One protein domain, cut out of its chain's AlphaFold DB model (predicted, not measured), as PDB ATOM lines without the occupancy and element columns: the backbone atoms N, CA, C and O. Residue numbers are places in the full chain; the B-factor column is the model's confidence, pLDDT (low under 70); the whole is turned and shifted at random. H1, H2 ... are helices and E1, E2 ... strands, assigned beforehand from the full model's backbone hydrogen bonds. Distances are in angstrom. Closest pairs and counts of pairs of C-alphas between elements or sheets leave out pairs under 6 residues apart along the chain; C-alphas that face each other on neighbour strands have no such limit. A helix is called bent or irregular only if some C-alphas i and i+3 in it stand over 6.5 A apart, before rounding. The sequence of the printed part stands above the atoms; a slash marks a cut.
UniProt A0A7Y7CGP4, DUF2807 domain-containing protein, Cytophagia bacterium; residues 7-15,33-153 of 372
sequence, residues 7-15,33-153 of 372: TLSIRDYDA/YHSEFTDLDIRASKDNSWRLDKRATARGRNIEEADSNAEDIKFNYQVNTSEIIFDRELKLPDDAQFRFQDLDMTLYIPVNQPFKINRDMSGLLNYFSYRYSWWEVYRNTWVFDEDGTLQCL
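AT A GLANCE: This is residues 7 to 15 and 33 to 153 of the 372 residues of the protein "DUF2807 domain-containing protein" of Cytophagia bacterium (UniProt A0A7Y7CGP4). Two sheets stand partly face to face: a long slab of three strands, E2, E6 and E3, has E4, E5 and E1 of a six-stranded sheet over one face, and that larger sheet twists so strongly that E8 crosses one end of the slab. H1 and the loop of residues 87 to 101 lie at the other end, while H2 sits beside E1 and near E2, with H3 packed on H2 and E7. The printed part has 130 residues, with three named helices and nine named strands in the order E1 E2 E3 H1 E4 E5 E6 E7 H2 H3 E8 E9. Both sheets are mixed, in the orders E4 E5 E1 E7 E8 E9 and E2 E6 E3, and the class is mixed, helices and strands, though under half of the residues are in named elements. The whole is compact, with a radius of gyration of the C-alphas of 16.0 A and spans of 48 by 36 by 29 A.

IN THESE COORDINATES: Find C-alpha 7 at (134.294, 138.082, 97.802); from there E1 runs over residues 7 to 10. After the cut, look for E2 at residues 38 to 44, 20.4 A long, and E3 at residues 51 to 57, 19.4 A. H1 is residues 63 to 71, 12.1 A, and then come E4, residues 77 to 79, and E5, residues 83 to 86. The longest strand, E6, residues 102 to 109, goes from (118.325, 119.805, 103.429) over 22.8 A. E7 is residues 115 to 117, H2 residues 119 to 123, and H3 residues 134 to 139. H2 is only just irregular: C-alphas 119 and 122 are 6.8 A apart. E8, residues 141 to 144, spans 10.7 A, and E9, residues 150 to 152, ends at C-alpha 152, (126.626, 149.660, 101.889).

HOW THE PARTS SIT: Begin with E1, an inner strand of the strongly twisted six-stranded sheet. It is parallel to E5, with N 9 and O 84 2.9 A apart, and parallel to E7, with N 8 and O 116 2.8 A apart. E4 and E5 form an antiparallel hairpin, where N 78 and O 85 are 2.8 A apart. E7 and E8 are antiparallel at 122 degrees, with N 142 and O 115 at 2.8 A. E8 and E9 form the other hairpin, with N 151 and O 143 at 2.8 A. In the second sheet, E6 is parallel to E2, with N 41 and O 105 at 2.8 A, and antiparallel to E3, with N 108 and O 51 at 2.7 A. Look where E2 ends: the closest C-alphas of E2 and E8, those of Ala 44 and Phe 144, are 5.8 A apart. H1 only grazes the three-stranded sheet; its closest C-alpha pair with E3 is Ala 70 and Thr 57, 5.0 A. H2 and H3 only graze the six-stranded sheet; the closest C-alphas of H2 and E1 are those of Met 121 and Ile 10, 6.0 A, and of H3 and E7 those of Tyr 138 and Ile 117, 5.0 A. H2 and H3 touch, closest at the C-alphas of Arg 119 and Tyr 138, 5.1 A. H1 is apart from both. In H1 and H3 every O i to N i+4 pair is within hydrogen-bond range; in H2 it is 0 of 1, with 1 of 2 O i to N i+3 pairs within range.

THE WHOLE: The two C-alphas farthest apart, those of Arg 61 and Leu 153, are 49.5 A apart. Residues 16 to 32 are not printed, and C-alphas 15 and 33 are 16.0 A apart across this cut. Of the links that are printed whole, the long one joins E5 to E6 through residues 87 to 101. The mean pLDDT of the printed part is 84.5; residues 12 to 15, 33 to 36, 126 to 127 and 129 to 131 are under 70.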
ATOM      1  N   THR A   7     135.397 138.363  98.733       95.19
ATOM      2  CA  THR A   7     134.294 138.082  97.802       95.19
ATOM      3  C   THR A   7     133.636 136.745  98.135       95.19
ATOM      4  O   THR A   7     134.323 135.744  98.305       95.19
ATOM      5  N   LEU A   8     132.309 136.708  98.207       95.12
ATOM      6  CA  LEU A   8     131.522 135.480  98.269       95.12
ATOM      7  C   LEU A   8     131.078 135.122  96.852       95.12
ATOM      8  O   LEU A   8     130.455 135.941  96.175       95.12
ATOM      9  N   SER A   9     131.403 133.921  96.393       93.12
ATOM     10  CA  SER A   9     131.065 133.457  95.052       93.12
ATOM     11  C   SER A   9     130.602 132.008  95.052       93.12
ATOM     12  O   SER A   9     130.737 131.270  96.027       93.12
ATOM     13  N   ILE A  10     130.014 131.607  93.934       89.81
ATOM     14  CA  ILE A  10     129.569 130.246  93.678       89.81
ATOM     15  C   ILE A  10     130.458 129.660  92.585       89.81
ATOM     16  O   ILE A  10     130.826 130.367  91.648       89.81
ATOM     17  N   ARG A  11     130.793 128.367  92.675       86.69
ATOM     18  CA  ARG A  11     131.556 127.679  91.624       86.69
ATOM     19  C   ARG A  11     130.811 127.737  90.279       86.69
ATOM     20  O   ARG A  11     129.613 127.445  90.201       86.69
ATOM     21  N   ASP A  12     131.532 128.089  89.216       67.50
ATOM     22  CA  ASP A  12     131.027 128.035  87.840       67.50
ATOM     23  C   ASP A  12     130.603 126.611  87.445       67.50
ATOM     24  O   ASP A  12     131.038 125.625  88.040       67.50
ATOM     25  N   TYR A  13     129.711 126.506  86.456       56.47
ATOM     26  CA  TYR A  13     129.238 125.226  85.924       56.47
ATOM     27  C   TYR A  13     130.423 124.351  85.481       56.47
ATOM     28  O   TYR A  13     131.042 124.620  84.453       56.47
ATOM     29  N   ASP A  14     130.669 123.244  86.183       41.97
ATOM     30  CA  ASP A  14     131.291 122.090  85.540       41.97
ATOM     31  C   ASP A  14     130.251 121.519  84.567       41.97
ATOM     32  O   ASP A  14     129.122 121.198  84.946       41.97
ATOM     33  N   ALA A  15     130.613 121.413  83.288       38.91
ATOM     34  CA  ALA A  15     129.755 120.895  82.219       38.91
ATOM     35  C   ALA A  15     129.328 119.419  82.415       38.91
ATOM     36  O   ALA A  15     128.537 118.899  81.627       38.91
ATOM     37  N   TYR A  33     117.899 129.670  88.892       43.72
ATOM     38  CA  TYR A  33     117.724 128.404  89.585       43.72
ATOM     39  C   TYR A  33     118.105 128.619  91.046       43.72
ATOM     40  O   TYR A  33     119.276 128.842  91.353       43.72
ATOM     41  N   HIS A  34     117.113 128.559  91.928       53.19
ATOM     42  CA  HIS A  34     117.300 128.611  93.374       53.19
ATOM     43  C   HIS A  34     117.331 127.186  93.923       53.19
ATOM     44  O   HIS A  34     116.472 126.369  93.578       53.19
ATOM     45  N   SER A  35     118.317 126.863  94.763       58.50
ATOM     46  CA  SER A  35     118.339 125.558  95.424       58.50
ATOM     47  C   SER A  35     117.268 125.528  96.514       58.50
ATOM     48  O   SER A  35     117.384 126.212  97.525       58.50
ATOM     49  N   GLU A  36     116.219 124.722  96.336       63.81
ATOM     50  CA  GLU A  36     115.129 124.608  97.324       63.81
ATOM     51  C   GLU A  36     115.566 123.913  98.630       63.81
ATOM     52  O   GLU A  36     114.890 124.029  99.654       63.81
ATOM     53  N   PHE A  37     116.704 123.207  98.601       76.06
ATOM     54  CA  PHE A  37     117.222 122.404  99.716       76.06
ATOM     55  C   PHE A  37     118.578 122.885 100.240       76.06
ATOM     56  O   PHE A  37     119.152 122.250 101.120       76.06
ATOM     57  N   THR A  38     119.118 123.977  99.691       84.88
ATOM     58  CA  THR A  38     120.399 124.550 100.124       84.88
ATOM     59  C   THR A  38     120.239 126.046 100.312       84.88
ATOM     60  O   THR A  38     120.062 126.773  99.340       84.88
ATOM     61  N   ASP A  39     120.327 126.505 101.553       84.31
ATOM     62  CA  ASP A  39     120.167 127.917 101.898       84.31
ATOM     63  C   ASP A  39     121.433 128.423 102.585       84.31
ATOM     64  O   ASP A  39     121.973 127.771 103.485       84.31
ATOM     65  N   LEU A  40     121.916 129.586 102.158       89.00
ATOM     66  CA  LEU A  40     122.981 130.313 102.830       89.00
ATOM     67  C   LEU A  40     122.401 131.609 103.389       89.00
ATOM     68  O   LEU A  40     121.870 132.442 102.659       89.00
ATOM     69  N   ASP A  41     122.553 131.790 104.692       87.00
ATOM     70  CA  ASP A  41     122.328 133.057 105.375       87.00
ATOM     71  C   ASP A  41     123.679 133.702 105.705       87.00
ATOM     72  O   ASP A  41     124.693 133.008 105.852       87.00
ATOM     73  N   ILE A  42     123.701 135.023 105.857       90.50
ATOM     74  CA  ILE A  42     124.883 135.743 106.335       90.50
ATOM     75  C   ILE A  42     124.525 136.610 107.533       90.50
ATOM     76  O   ILE A  42     123.450 137.199 107.592       90.50
ATOM     77  N   ARG A  43     125.422 136.690 108.512       87.94
ATOM     78  CA  ARG A  43     125.183 137.444 109.748       87.94
ATOM     79  C   ARG A  43     126.456 138.110 110.239       87.94
ATOM     80  O   ARG A  43     127.553 137.617 109.980       87.94
ATOM     81  N   ALA A  44     126.312 139.191 110.995       88.25
ATOM     82  CA  ALA A  44     127.426 139.764 111.738       88.25
ATOM     83  C   ALA A  44     127.926 138.779 112.807       88.25
ATOM     84  O   ALA A  44     127.148 138.101 113.487       88.25
ATOM     85  N   SER A  45     129.242 138.679 112.955       92.25
ATOM     86  CA  SER A  45     129.877 137.779 113.909       92.25
ATOM     87  C   SER A  45     130.019 138.424 115.285       92.25
ATOM     88  O   SER A  45     130.722 139.420 115.443       92.25
ATOM     89  N   LYS A  46     129.412 137.806 116.306       84.00
ATOM     90  CA  LYS A  46     129.455 138.289 117.700       84.00
ATOM     91  C   LYS A  46     130.843 138.163 118.343       84.00
ATOM     92  O   LYS A  46     131.170 138.923 119.246       84.00
ATOM     93  N   ASP A  47     131.657 137.207 117.893       88.31
ATOM     94  CA  ASP A  47     133.035 136.990 118.362       88.31
ATOM     95  C   ASP A  47     134.084 137.599 117.412       88.31
ATOM     96  O   ASP A  47     135.285 137.368 117.565       88.31
ATOM     97  N   ASN A  48     133.621 138.387 116.434       88.56
ATOM     98  CA  ASN A  48     134.429 139.021 115.400       88.56
ATOM     99  C   ASN A  48     135.299 138.041 114.582       88.56
ATOM    100  O   ASN A  48     136.350 138.413 114.058       88.56
ATOM    101  N   SER A  49     134.876 136.777 114.465       91.25
ATOM    102  CA  SER A  49     135.558 135.750 113.674       91.25
ATOM    103  C   SER A  49     134.723 135.289 112.475       91.25
ATOM    104  O   SER A  49     133.493 135.330 112.494       91.25
ATOM    105  N   TRP A  50     135.399 134.846 111.412       93.19
ATOM    106  CA  TRP A  50     134.741 134.170 110.293       93.19
ATOM    107  C   TRP A  50     134.319 132.764 110.726       93.19
ATOM    108  O   TRP A  50     135.177 131.957 111.095       93.19
ATOM    109  N   ARG A  51     133.028 132.442 110.620       93.88
ATOM    110  CA  ARG A  51     132.502 131.105 110.934       93.88
ATOM    111  C   ARG A  51     131.426 130.701 109.937       93.88
ATOM    112  O   ARG A  51     130.561 131.502 109.621       93.88
ATOM    113  N   LEU A  52     131.464 129.461 109.458       94.12
ATOM    114  CA  LEU A  52     130.389 128.881 108.654       94.12
ATOM    115  C   LEU A  52     129.750 127.750 109.452       94.12
ATOM    116  O   LEU A  52     130.341 126.677 109.583       94.12
ATOM    117  N   ASP A  53     128.546 127.992 109.952       91.25
ATOM    118  CA  ASP A  53     127.752 126.952 110.591       91.25
ATOM    119  C   ASP A  53     126.969 126.221 109.500       91.25
ATOM    120  O   ASP A  53     126.261 126.847 108.711       91.25
ATOM    121  N   LYS A  54     127.113 124.894 109.440       91.81
ATOM    122  CA  LYS A  54     126.360 124.025 108.531       91.81
ATOM    123  C   LYS A  54     125.440 123.134 109.343       91.81
ATOM    124  O   LYS A  54     125.880 122.500 110.300       91.81
ATOM    125  N   ARG A  55     124.186 123.035 108.923       85.62
ATOM    126  CA  ARG A  55     123.214 122.117 109.502       85.62
ATOM    127  C   ARG A  55     122.578 121.286 108.403       85.62
ATOM    128  O   ARG A  55     121.674 121.736 107.709       85.62
ATOM    129  N   ALA A  56     123.071 120.061 108.294       89.50
ATOM    130  CA  ALA A  56     122.472 119.012 107.494       89.50
ATOM    131  C   ALA A  56     121.285 118.414 108.251       89.50
ATOM    132  O   ALA A  56     121.370 118.147 109.451       89.50
ATOM    133  N   THR A  57     120.176 118.197 107.555       83.56
ATOM    134  CA  THR A  57     119.057 117.407 108.068       83.56
ATOM    135  C   THR A  57     118.535 116.475 107.001       83.56
ATOM    136  O   THR A  57     118.572 116.808 105.825       83.56
ATOM    137  N   ALA A  58     118.036 115.319 107.418       86.50
ATOM    138  CA  ALA A  58     117.377 114.362 106.548       86.50
ATOM    139  C   ALA A  58     116.314 113.592 107.336       86.50
ATOM    140  O   ALA A  58     116.227 113.675 108.563       86.50
ATOM    141  N   ARG A  59     115.483 112.829 106.629       81.12
ATOM    142  CA  ARG A  59     114.521 111.901 107.231       81.12
ATOM    143  C   ARG A  59     115.106 110.500 107.312       81.12
ATOM    144  O   ARG A  59     115.789 110.053 106.400       81.12
ATOM    145  N   GLY A  60     114.721 109.768 108.349       83.75
ATOM    146  CA  GLY A  60     114.994 108.342 108.521       83.75
ATOM    147  C   GLY A  60     113.853 107.679 109.285       83.75
ATOM    148  O   GLY A  60     113.005 108.366 109.860       83.75
ATOM    149  N   ARG A  61     113.791 106.344 109.283       82.94
ATOM    150  CA  ARG A  61     112.792 105.609 110.083       82.94
ATOM    151  C   ARG A  61     113.070 105.721 111.579       82.94
ATOM    152  O   ARG A  61     112.173 105.508 112.388       82.94
ATOM    153  N   ASN A  62     114.309 106.039 111.929       82.50
ATOM    154  CA  ASN A  62     114.785 106.338 113.268       82.50
ATOM    155  C   ASN A  62     115.855 107.445 113.186       82.50
ATOM    156  O   ASN A  62     116.207 107.889 112.090       82.50
ATOM    157  N   ILE A  63     116.330 107.906 114.345       78.06
ATOM    158  CA  ILE A  63     117.323 108.986 114.446       78.06
ATOM    159  C   ILE A  63     118.638 108.575 113.774       78.06
ATOM    160  O   ILE A  63     119.160 109.333 112.975       78.06
ATOM    161  N   GLU A  64     119.108 107.348 114.008       87.50
ATOM    162  CA  GLU A  64     120.364 106.833 113.440       87.50
ATOM    163  C   GLU A  64     120.355 106.841 111.899       87.50
ATOM    164  O   GLU A  64     121.316 107.267 111.265       87.50
ATOM    165  N   GLU A  65     119.253 106.417 111.276       89.31
ATOM    166  CA  GLU A  65     119.076 106.462 109.821       89.31
ATOM    167  C   GLU A  65     118.914 107.904 109.322       89.31
ATOM    168  O   GLU A  65     119.388 108.233 108.240       89.31
ATOM    169  N   ALA A  66     118.243 108.773 110.086       84.12
ATOM    170  CA  ALA A  66     118.092 110.182 109.727       84.12
ATOM    171  C   ALA A  66     119.444 110.905 109.736       84.12
ATOM    172  O   ALA A  66     119.737 111.645 108.799       84.12
ATOM    173  N   ASP A  67     120.272 110.634 110.743       87.00
ATOM    174  CA  ASP A  67     121.626 111.164 110.861       87.00
ATOM    175  C   ASP A  67     122.507 110.620 109.736       87.00
ATOM    176  O   ASP A  67     123.113 111.404 109.013       87.00
ATOM    177  N   SER A  68     122.477 109.308 109.477       91.50
ATOM    178  CA  SER A  68     123.205 108.710 108.351       91.50
ATOM    179  C   SER A  68     122.800 109.321 107.002       91.50
ATOM    180  O   SER A  68     123.664 109.644 106.192       91.50
ATOM    181  N   ASN A  69     121.503 109.535 106.758       90.12
ATOM    182  CA  ASN A  69     121.023 110.174 105.526       90.12
ATOM    183  C   ASN A  69     121.413 111.661 105.445       90.12
ATOM    184  O   ASN A  69     121.492 112.209 104.345       90.12
ATOM    185  N   ALA A  70     121.591 112.336 106.585       89.81
ATOM    186  CA  ALA A  70     122.050 113.720 106.648       89.81
ATOM    187  C   ALA A  70     123.567 113.816 106.430       89.81
ATOM    188  O   ALA A  70     124.027 114.765 105.799       89.81
ATOM    189  N   GLU A  71     124.340 112.830 106.887       92.06
ATOM    190  CA  GLU A  71     125.785 112.721 106.643       92.06
ATOM    191  C   GLU A  71     126.123 112.507 105.159       92.06
ATOM    192  O   GLU A  71     127.184 112.936 104.700       92.06
ATOM    193  N   ASP A  72     125.201 111.930 104.381       92.12
ATOM    194  CA  ASP A  72     125.331 111.811 102.924       92.12
ATOM    195  C   ASP A  72     125.325 113.168 102.199       92.12
ATOM    196  O   ASP A  72     125.728 113.252 101.035       92.12
ATOM    197  N   ILE A  73     124.887 114.245 102.859       92.56
ATOM    198  CA  ILE A  73     124.879 115.589 102.280       92.56
ATOM    199  C   ILE A  73     126.314 116.058 102.040       92.56
ATOM    200  O   ILE A  73     127.077 116.362 102.956       92.56
ATOM    201  N   LYS A  74     126.665 116.210 100.763       92.38
ATOM    202  CA  LYS A  74     127.948 116.754 100.322       92.38
ATOM    203  C   LYS A  74     127.777 118.201  99.897       92.38
ATOM    204  O   LYS A  74     127.104 118.493  98.914       92.38
ATOM    205  N   PHE A  75     128.452 119.099 100.604       92.06
ATOM    206  CA  PHE A  75     128.541 120.506 100.231       92.06
ATOM    207  C   PHE A  75     129.905 121.079 100.596       92.06
ATOM    208  O   PHE A  75     130.280 121.161 101.776       92.06
ATOM    209  N   ASN A  76     130.644 121.505  99.579       92.69
ATOM    210  CA  ASN A  76     132.001 122.007  99.719       92.69
ATOM    211  C   ASN A  76     132.051 123.528  99.581       92.69
ATOM    212  O   ASN A  76     131.181 124.163  98.990       92.69
ATOM    213  N   TYR A  77     133.118 124.103 100.120       93.75
ATOM    214  CA  TYR A  77     133.502 125.485  99.878       93.75
ATOM    215  C   TYR A  77     135.028 125.569  99.811       93.75
ATOM    216  O   TYR A  77     135.728 124.759 100.422       93.75
ATOM    217  N   GLN A  78     135.547 126.522  99.045       94.44
ATOM    218  CA  GLN A  78     136.974 126.800  98.930       94.44
ATOM    219  C   GLN A  78     137.263 128.181  99.498       94.44
ATOM    220  O   GLN A  78     136.515 129.128  99.270       94.44
ATOM    221  N   VAL A  79     138.347 128.275 100.259       93.31
ATOM    222  CA  VAL A  79     138.798 129.497 100.917       93.31
ATOM    223  C   VAL A  79     140.118 129.908 100.287       93.31
ATOM    224  O   VAL A  79     141.140 129.253 100.484       93.31
ATOM    225  N   ASN A  80     140.080 131.016  99.556       90.19
ATOM    226  CA  ASN A  80     141.248 131.679  98.995       90.19
ATOM    227  C   ASN A  80     141.586 132.920  99.839       90.19
ATOM    228  O   ASN A  80     140.891 133.251 100.800       90.19
ATOM    229  N   THR A  81     142.658 133.635  99.490       85.06
ATOM    230  CA  THR A  81     143.107 134.812 100.257       85.06
ATOM    231  C   THR A  81     142.030 135.898 100.367       85.06
ATOM    232  O   THR A  81     141.903 136.505 101.426       85.06
ATOM    233  N   SER A  82     141.250 136.117  99.304       90.19
ATOM    234  CA  SER A  82     140.250 137.190  99.187       90.19
ATOM    235  C   SER A  82     138.898 136.706  98.650       90.19
ATOM    236  O   SER A  82     138.104 137.510  98.164       90.19
ATOM    237  N   GLU A  83     138.638 135.399  98.669       93.88
ATOM    238  CA  GLU A  83     137.418 134.829  98.095       93.88
ATOM    239  C   GLU A  83     136.994 133.548  98.819       93.88
ATOM    240  O   GLU A  83     137.838 132.721  99.175       93.88
ATOM    241  N   ILE A  84     135.685 133.385  99.015       95.06
ATOM    242  CA  ILE A  84     135.045 132.155  99.475       95.06
ATOM    243  C   ILE A  84     134.132 131.660  98.359       95.06
ATOM    244  O   ILE A  84     133.166 132.335  98.010       95.06
ATOM    245  N   ILE A  85     134.437 130.478  97.827       94.75
ATOM    246  CA  ILE A  85     133.725 129.874  96.698       94.75
ATOM    247  C   ILE A  85     132.881 128.710  97.214       94.75
ATOM    248  O   ILE A  85     133.432 127.698  97.646       94.75
ATOM    249  N   PHE A  86     131.560 128.825  97.151       94.19
ATOM    250  CA  PHE A  86     130.606 127.804  97.583       94.19
ATOM    251  C   PHE A  86     130.198 126.872  96.426       94.19
ATOM    252  O   PHE A  86     130.168 127.279  95.261       94.19
ATOM    253  N   ASP A  87     129.875 125.611  96.726       91.62
ATOM    254  CA  ASP A  87     129.127 124.760  95.790       91.62
ATOM    255  C   ASP A  87     127.726 125.372  95.534       91.62
ATOM    256  O   ASP A  87     127.181 126.026  96.411       91.62
ATOM    257  N   ARG A  88     127.126 125.174  94.347       85.50
ATOM    258  CA  ARG A  88     125.800 125.740  93.977       85.50
ATOM    259  C   ARG A  88     124.639 125.212  94.812       85.50
ATOM    260  O   ARG A  88     123.663 125.912  95.037       85.50
ATOM    261  N   GLU A  89     124.732 123.948  95.182       86.62
ATOM    262  CA  GLU A  89     123.685 123.181  95.836       86.62
ATOM    263  C   GLU A  89     124.331 122.006  96.564       86.62
ATOM    264  O   GLU A  89     125.458 121.599  96.246       86.62
ATOM    265  N   LEU A  90     123.617 121.452  97.538       87.88
ATOM    266  CA  LEU A  90     123.981 120.182  98.131       87.88
ATOM    267  C   LEU A  90     123.962 119.066  97.087       87.88
ATOM    268  O   LEU A  90     123.163 119.059  96.152       87.88
ATOM    269  N   LYS A  91     124.848 118.095  97.271       89.69
ATOM    270  CA  LYS A  91     124.936 116.890  96.451       89.69
ATOM    271  C   LYS A  91     124.723 115.670  97.323       89.69
ATOM    272  O   LYS A  91     125.102 115.662  98.492       89.69
ATOM    273  N   LEU A  92     124.176 114.625  96.723       86.88
ATOM    274  CA  LEU A  92     124.055 113.309  97.336       86.88
ATOM    275  C   LEU A  92     124.925 112.307  96.558       86.88
ATOM    276  O   LEU A  92     125.158 112.513  95.364       86.88
ATOM    277  N   PRO A  93     125.447 111.252  97.206       86.88
ATOM    278  CA  PRO A  93     126.001 110.086  96.521       86.88
ATOM    279  C   PRO A  93     125.026 109.509  95.481       86.88
ATOM    280  O   PRO A  93     123.813 109.595  95.657       86.88
ATOM    281  N   ASP A  94     125.544 108.883  94.419       82.44
ATOM    282  CA  ASP A  94     124.716 108.327  93.331       82.44
ATOM    283  C   ASP A  94     123.730 107.241  93.808       82.44
ATOM    284  O   ASP A  94     122.687 107.017  93.194       82.44
ATOM    285  N   ASP A  95     124.064 106.548  94.896       84.44
ATOM    286  CA  ASP A  95     123.265 105.506  95.540       84.44
ATOM    287  C   ASP A  95     122.384 106.024  96.687       84.44
ATOM    288  O   ASP A  95     121.493 105.305  97.156       84.44
ATOM    289  N   ALA A  96     122.583 107.274  97.113       83.19
ATOM    290  CA  ALA A  96     121.805 107.878  98.179       83.19
ATOM    291  C   ALA A  96     120.390 108.209  97.691       83.19
ATOM    292  O   ALA A  96     120.161 108.798  96.632       83.19
ATOM    293  N   GLN A  97     119.396 107.831  98.493       84.69
ATOM    294  CA  GLN A  97     118.007 108.140  98.185       84.69
ATOM    295  C   GLN A  97     117.635 109.510  98.728       84.69
ATOM    296  O   GLN A  97     117.964 109.843  99.865       84.69
ATOM    297  N   PHE A  98     116.839 110.260  97.965       81.81
ATOM    298  CA  PHE A  98     116.245 111.476  98.494       81.81
ATOM    299  C   PHE A  98     115.290 111.145  99.657       81.81
ATOM    300  O   PHE A  98     114.376 110.312  99.564       81.81
ATOM    301  N   ARG A  99     115.551 111.796 100.780       84.25
ATOM    302  CA  ARG A  99     114.921 111.672 102.092       84.25
ATOM    303  C   ARG A  99     114.746 113.051 102.715       84.25
ATOM    304  O   ARG A  99     114.832 113.181 103.929       84.25
ATOM    305  N   PHE A 100     114.473 114.069 101.896       77.00
ATOM    306  CA  PHE A 100     114.437 115.461 102.351       77.00
ATOM    307  C   PHE A 100     115.753 115.872 103.007       77.00
ATOM    308  O   PHE A 100     115.755 116.491 104.068       77.00
ATOM    309  N   GLN A 101     116.862 115.470 102.384       84.56
ATOM    310  CA  GLN A 101     118.156 116.048 102.689       84.56
ATOM    311  C   GLN A 101     118.098 117.551 102.410       84.56
ATOM    312  O   GLN A 101     117.789 117.953 101.292       84.56
ATOM    313  N   ASP A 102     118.368 118.346 103.436       84.94
ATOM    314  CA  ASP A 102     118.325 119.805 103.429       84.94
ATOM    315  C   ASP A 102     119.553 120.335 104.169       84.94
ATOM    316  O   ASP A 102     119.946 119.795 105.212       84.94
ATOM    317  N   LEU A 103     120.168 121.373 103.612       88.31
ATOM    318  CA  LEU A 103     121.357 122.006 104.146       88.31
ATOM    319  C   LEU A 103     121.092 123.488 104.394       88.31
ATOM    320  O   LEU A 103     121.074 124.302 103.472       88.31
ATOM    321  N   ASP A 104     120.975 123.829 105.671       85.69
ATOM    322  CA  ASP A 104     120.938 125.209 106.133       85.69
ATOM    323  C   ASP A 104     122.354 125.656 106.502       85.69
ATOM    324  O   ASP A 104     123.042 124.985 107.281       85.69
ATOM    325  N   MET A 105     122.788 126.807 106.001       91.81
ATOM    326  CA  MET A 105     124.082 127.384 106.345       91.81
ATOM    327  C   MET A 105     123.954 128.815 106.844       91.81
ATOM    328  O   MET A 105     123.106 129.581 106.397       91.81
ATOM    329  N   THR A 106     124.839 129.200 107.757       90.50
ATOM    330  CA  THR A 106     124.971 130.588 108.206       90.50
ATOM    331  C   THR A 106     126.438 130.971 108.229       90.50
ATOM    332  O   THR A 106     127.229 130.395 108.981       90.50
ATOM    333  N   LEU A 107     126.804 131.942 107.399       94.56
ATOM    334  CA  LEU A 107     128.132 132.530 107.372       94.56
ATOM    335  C   LEU A 107     128.165 133.768 108.272       94.56
ATOM    336  O   LEU A 107     127.572 134.800 107.966       94.56
ATOM    337  N   TYR A 108     128.899 133.670 109.371       94.06
ATOM    338  CA  TYR A 108     129.206 134.785 110.251       94.06
ATOM    339  C   TYR A 108     130.419 135.541 109.716       94.06
ATOM    340  O   TYR A 108     131.497 134.963 109.533       94.06
ATOM    341  N   ILE A 109     130.226 136.833 109.470       94.75
ATOM    342  CA  ILE A 109     131.221 137.760 108.935       94.75
ATOM    343  C   ILE A 109     131.637 138.715 110.064       94.75
ATOM    344  O   ILE A 109     130.756 139.282 110.712       94.75
ATOM    345  N   PRO A 110     132.942 138.905 110.335       95.19
ATOM    346  CA  PRO A 110     133.417 139.885 111.313       95.19
ATOM    347  C   PRO A 110     132.831 141.282 111.077       95.19
ATOM    348  O   PRO A 110     132.634 141.697 109.933       95.19
ATOM    349  N   VAL A 111     132.570 142.023 112.153       92.81
ATOM    350  CA  VAL A 111     132.141 143.422 112.032       92.81
ATOM    351  C   VAL A 111     133.284 144.264 111.470       92.81
ATOM    352  O   VAL A 111     134.461 143.933 111.626       92.81
ATOM    353  N   ASN A 112     132.947 145.349 110.779       91.69
ATOM    354  CA  ASN A 112     133.887 146.226 110.080       91.69
ATOM    355  C   ASN A 112     134.751 145.532 109.006       91.69
ATOM    356  O   ASN A 112     135.685 146.145 108.493       91.69
ATOM    357  N   GLN A 113     134.446 144.284 108.629       94.19
ATOM    358  CA  GLN A 113     135.106 143.574 107.534       94.19
ATOM    359  C   GLN A 113     134.346 143.804 106.221       94.19
ATOM    360  O   GLN A 113     133.223 143.314 106.076       94.19
ATOM    361  N   PRO A 114     134.945 144.486 105.228       95.00
ATOM    362  CA  PRO A 114     134.307 144.659 103.933       95.00
ATOM    363  C   PRO A 114     134.201 143.334 103.178       95.00
ATOM    364  O   PRO A 114     135.142 142.526 103.164       95.00
ATOM    365  N   PHE A 115     133.080 143.139 102.491       95.38
ATOM    366  CA  PHE A 115     132.859 141.989 101.627       95.38
ATOM    367  C   PHE A 115     132.044 142.340 100.376       95.38
ATOM    368  O   PHE A 115     131.339 143.346 100.313       95.38
ATOM    369  N   LYS A 116     132.171 141.504  99.345       95.31
ATOM    370  CA  LYS A 116     131.415 141.578  98.091       95.31
ATOM    371  C   LYS A 116     130.667 140.280  97.858       95.31
ATOM    372  O   LYS A 116     131.103 139.222  98.300       95.31
ATOM    373  N   ILE A 117     129.569 140.359  97.122       93.88
ATOM    374  CA  ILE A 117     128.763 139.202  96.740       93.88
ATOM    375  C   ILE A 117     128.776 139.102  95.226       93.88
ATOM    376  O   ILE A 117     128.501 140.075  94.538       93.88
ATOM    377  N   ASN A 118     129.128 137.941  94.690       92.19
ATOM    378  CA  ASN A 118     129.091 137.721  93.254       92.19
ATOM    379  C   ASN A 118     127.636 137.565  92.772       92.19
ATOM    380  O   ASN A 118     126.771 137.087  93.503       92.19
ATOM    381  N   ARG A 119     127.376 137.928  91.515       86.81
ATOM    382  CA  ARG A 119     126.057 137.901  90.874       86.81
ATOM    383  C   ARG A 119     125.358 136.547  90.988       86.81
ATOM    384  O   ARG A 119     124.152 136.520  91.185       86.81
ATOM    385  N   ASP A 120     126.092 135.448  90.888       85.06
ATOM    386  CA  ASP A 120     125.509 134.102  90.912       85.06
ATOM    387  C   ASP A 120     125.086 133.646  92.316       85.06
ATOM    388  O   ASP A 120     124.409 132.631  92.451       85.06
ATOM    389  N   MET A 121     125.440 134.394  93.368       88.81
ATOM    390  CA  MET A 121     125.100 134.038  94.749       88.81
ATOM    391  C   MET A 121     123.593 134.046  95.035       88.81
ATOM    392  O   MET A 121     123.204 133.533  96.079       88.81
ATOM    393  N   SER A 122     122.743 134.561  94.137       80.38
ATOM    394  CA  SER A 122     121.282 134.581  94.314       80.38
ATOM    395  C   SER A 122     120.700 133.179  94.455       80.38
ATOM    396  O   SER A 122     119.655 133.024  95.075       80.38
ATOM    397  N   GLY A 123     121.384 132.159  93.927       76.75
ATOM    398  CA  GLY A 123     120.968 130.762  94.055       76.75
ATOM    399  C   GLY A 123     121.127 130.166  95.461       76.75
ATOM    400  O   GLY A 123     120.526 129.127  95.728       76.75
ATOM    401  N   LEU A 124     121.913 130.805  96.341       85.31
ATOM    402  CA  LEU A 124     122.131 130.391  97.738       85.31
ATOM    403  C   LEU A 124     121.703 131.456  98.755       85.31
ATOM    404  O   LEU A 124     121.166 131.118  99.803       85.31
ATOM    405  N   LEU A 125     121.967 132.734  98.468       84.81
ATOM    406  CA  LEU A 125     121.621 133.879  99.312       84.81
ATOM    407  C   LEU A 125     120.235 134.414  98.940       84.81
ATOM    408  O   LEU A 125     120.091 135.557  98.499       84.81
ATOM    409  N   ASN A 126     119.200 133.604  99.151       69.44
ATOM    410  CA  ASN A 126     117.820 133.971  98.809       69.44
ATOM    411  C   ASN A 126     117.332 135.240  99.552       69.44
ATOM    412  O   ASN A 126     116.372 135.902  99.144       69.44
ATOM    413  N   TYR A 127     118.004 135.601 100.653       66.88
ATOM    414  CA  TYR A 127     117.550 136.610 101.607       66.88
ATOM    415  C   TYR A 127     118.655 137.574 102.088       66.88
ATOM    416  O   TYR A 127     118.599 138.025 103.223       66.88
ATOM    417  N   PHE A 128     119.653 137.896 101.253       70.75
ATOM    418  CA  PHE A 128     120.809 138.724 101.658       70.75
ATOM    419  C   PHE A 128     120.455 140.119 102.210       70.75
ATOM    420  O   PHE A 128     120.923 140.502 103.278       70.75
ATOM    421  N   SER A 129     119.696 140.920 101.462       61.84
ATOM    422  CA  SER A 129     119.290 142.259 101.890       61.84
ATOM    423  C   SER A 129     118.038 142.685 101.152       61.84
ATOM    424  O   SER A 129     117.869 142.377  99.974       61.84
ATOM    425  N   TYR A 130     117.145 143.373 101.859       50.88
ATOM    426  CA  TYR A 130     115.839 143.771 101.334       50.88
ATOM    427  C   TYR A 130     115.831 145.224 100.864       50.88
ATOM    428  O   TYR A 130     115.013 145.606 100.034       50.88
ATOM    429  N   ARG A 131     116.775 146.038 101.360       58.53
ATOM    430  CA  ARG A 131     116.947 147.449 100.971       58.53
ATOM    431  C   ARG A 131     117.528 147.624  99.566       58.53
ATOM    432  O   ARG A 131     117.489 148.727  99.035       58.53
ATOM    433  N   TYR A 132     118.091 146.563  98.996       71.25
ATOM    434  CA  TYR A 132     118.870 146.625  97.769       71.25
ATOM    435  C   TYR A 132     118.414 145.529  96.817       71.25
ATOM    436  O   TYR A 132     118.323 144.362  97.197       71.25
ATOM    437  N   SER A 133     118.159 145.900  95.564       74.19
ATOM    438  CA  SER A 133     117.931 144.932  94.491       74.19
ATOM    439  C   SER A 133     119.146 144.018  94.338       74.19
ATOM    440  O   SER A 133     120.275 144.422  94.619       74.19
ATOM    441  N   TRP A 134     118.963 142.802  93.817       80.00
ATOM    442  CA  TRP A 134     120.094 141.891  93.610       80.00
ATOM    443  C   TRP A 134     121.205 142.505  92.737       80.00
ATOM    444  O   TRP A 134     122.392 142.267  92.957       80.00
ATOM    445  N   TRP A 135     120.830 143.373  91.793       76.00
ATOM    446  CA  TRP A 135     121.769 144.160  90.997       76.00
ATOM    447  C   TRP A 135     122.665 145.071  91.843       76.00
ATOM    448  O   TRP A 135     123.879 145.133  91.641       76.00
ATOM    449  N   GLU A 136     122.074 145.755  92.819       80.88
ATOM    450  CA  GLU A 136     122.802 146.572  93.783       80.88
ATOM    451  C   GLU A 136     123.639 145.716  94.729       80.88
ATOM    452  O   GLU A 136     124.764 146.100  95.041       80.88
ATOM    453  N   VAL A 137     123.134 144.547  95.129       86.62
ATOM    454  CA  VAL A 137     123.862 143.581  95.960       86.62
ATOM    455  C   VAL A 137     125.201 143.224  95.331       86.62
ATOM    456  O   VAL A 137     126.240 143.406  95.966       86.62
ATOM    457  N   TYR A 138     125.214 142.763  94.081       89.00
ATOM    458  CA  TYR A 138     126.456 142.229  93.525       89.00
ATOM    459  C   TYR A 138     127.440 143.292  93.016       89.00
ATOM    460  O   TYR A 138     128.627 143.009  92.839       89.00
ATOM    461  N   ARG A 139     126.973 144.518  92.737       87.69
ATOM    462  CA  ARG A 139     127.839 145.608  92.246       87.69
ATOM    463  C   ARG A 139     128.522 146.385  93.369       87.69
ATOM    464  O   ARG A 139     129.515 147.065  93.113       87.69
ATOM    465  N   ASN A 140     127.992 146.292  94.589       90.81
ATOM    466  CA  ASN A 140     128.445 147.081  95.722       90.81
ATOM    467  C   ASN A 140     129.292 146.288  96.725       90.81
ATOM    468  O   ASN A 140     129.395 145.064  96.690       90.81
ATOM    469  N   THR A 141     129.940 147.040  97.611       93.00
ATOM    470  CA  THR A 141     130.724 146.543  98.741       93.00
ATOM    471  C   THR A 141     129.935 146.760 100.022       93.00
ATOM    472  O   THR A 141     129.375 147.837 100.229       93.00
ATOM    473  N   TRP A 142     129.929 145.745 100.874       93.25
ATOM    474  CA  TRP A 142     129.108 145.644 102.072       93.25
ATOM    475  C   TRP A 142     129.973 145.536 103.316       93.25
ATOM    476  O   TRP A 142     131.110 145.070 103.243       93.25
ATOM    477  N   VAL A 143     129.429 145.940 104.459       93.62
ATOM    478  CA  VAL A 143     130.051 145.753 105.771       93.62
ATOM    479  C   VAL A 143     128.967 145.600 106.832       93.62
ATOM    480  O   VAL A 143     127.906 146.203 106.707       93.62
ATOM    481  N   PHE A 144     129.217 144.803 107.867       89.69
ATOM    482  CA  PHE A 144     128.409 144.847 109.086       89.69
ATOM    483  C   PHE A 144     129.031 145.842 110.066       89.69
ATOM    484  O   PHE A 144     130.235 145.761 110.311       89.69
ATOM    485  N   ASP A 145     128.247 146.774 110.599       84.69
ATOM    486  CA  ASP A 145     128.709 147.692 111.647       84.69
ATOM    487  C   ASP A 145     128.786 147.013 113.029       84.69
ATOM    488  O   ASP A 145     128.568 145.807 113.164       84.69
ATOM    489  N   GLU A 146     129.155 147.777 114.062       82.88
ATOM    490  CA  GLU A 146     129.306 147.276 115.437       82.88
ATOM    491  C   GLU A 146     127.994 146.753 116.039       82.88
ATOM    492  O   GLU A 146     128.028 145.843 116.868       82.88
ATOM    493  N   ASP A 147     126.853 147.270 115.576       74.56
ATOM    494  CA  ASP A 147     125.518 146.821 115.978       74.56
ATOM    495  C   ASP A 147     125.054 145.596 115.166       74.56
ATOM    496  O   ASP A 147     123.979 145.048 115.405       74.56
ATOM    497  N   GLY A 148     125.865 145.136 114.207       73.94
ATOM    498  CA  GLY A 148     125.566 144.008 113.331       73.94
ATOM    499  C   GLY A 148     124.642 144.348 112.163       73.94
ATOM    500  O   GLY A 148     124.163 143.442 111.478       73.94
ATOM    501  N   THR A 149     124.416 145.634 111.894       76.94
ATOM    502  CA  THR A 149     123.578 146.104 110.790       76.94
ATOM    503  C   THR A 149     124.375 146.134 109.488       76.94
ATOM    504  O   THR A 149     125.532 146.555 109.443       76.94
ATOM    505  N   LEU A 150     123.756 145.678 108.396       84.31
ATOM    506  CA  LEU A 150     124.362 145.684 107.066       84.31
ATOM    507  C   LEU A 150     124.383 147.105 106.480       84.31
ATOM    508  O   LEU A 150     123.333 147.703 106.240       84.31
ATOM    509  N   GLN A 151     125.576 147.601 106.165       83.19
ATOM    510  CA  GLN A 151     125.821 148.899 105.544       83.19
ATOM    511  C   GLN A 151     126.433 148.733 104.150       83.19
ATOM    512  O   GLN A 151     127.284 147.870 103.913       83.19
ATOM    513  N   CYS A 152     126.031 149.597 103.219       87.31
ATOM    514  CA  CYS A 152     126.626 149.660 101.889       87.31
ATOM    515  C   CYS A 152     127.758 150.693 101.848       87.31
ATOM    516  O   CYS A 152     127.512 151.887 101.995       87.31
ATOM    517  N   LEU A 153     128.992 150.255 101.593       86.38
ATOM    518  CA  LEU A 153     130.167 151.133 101.520       86.38
ATOM    519  C   LEU A 153     130.320 151.838 100.171       86.38
ATOM    520  O   LEU A 153     130.905 152.914 100.101       86.38
TER     521      LEU A 153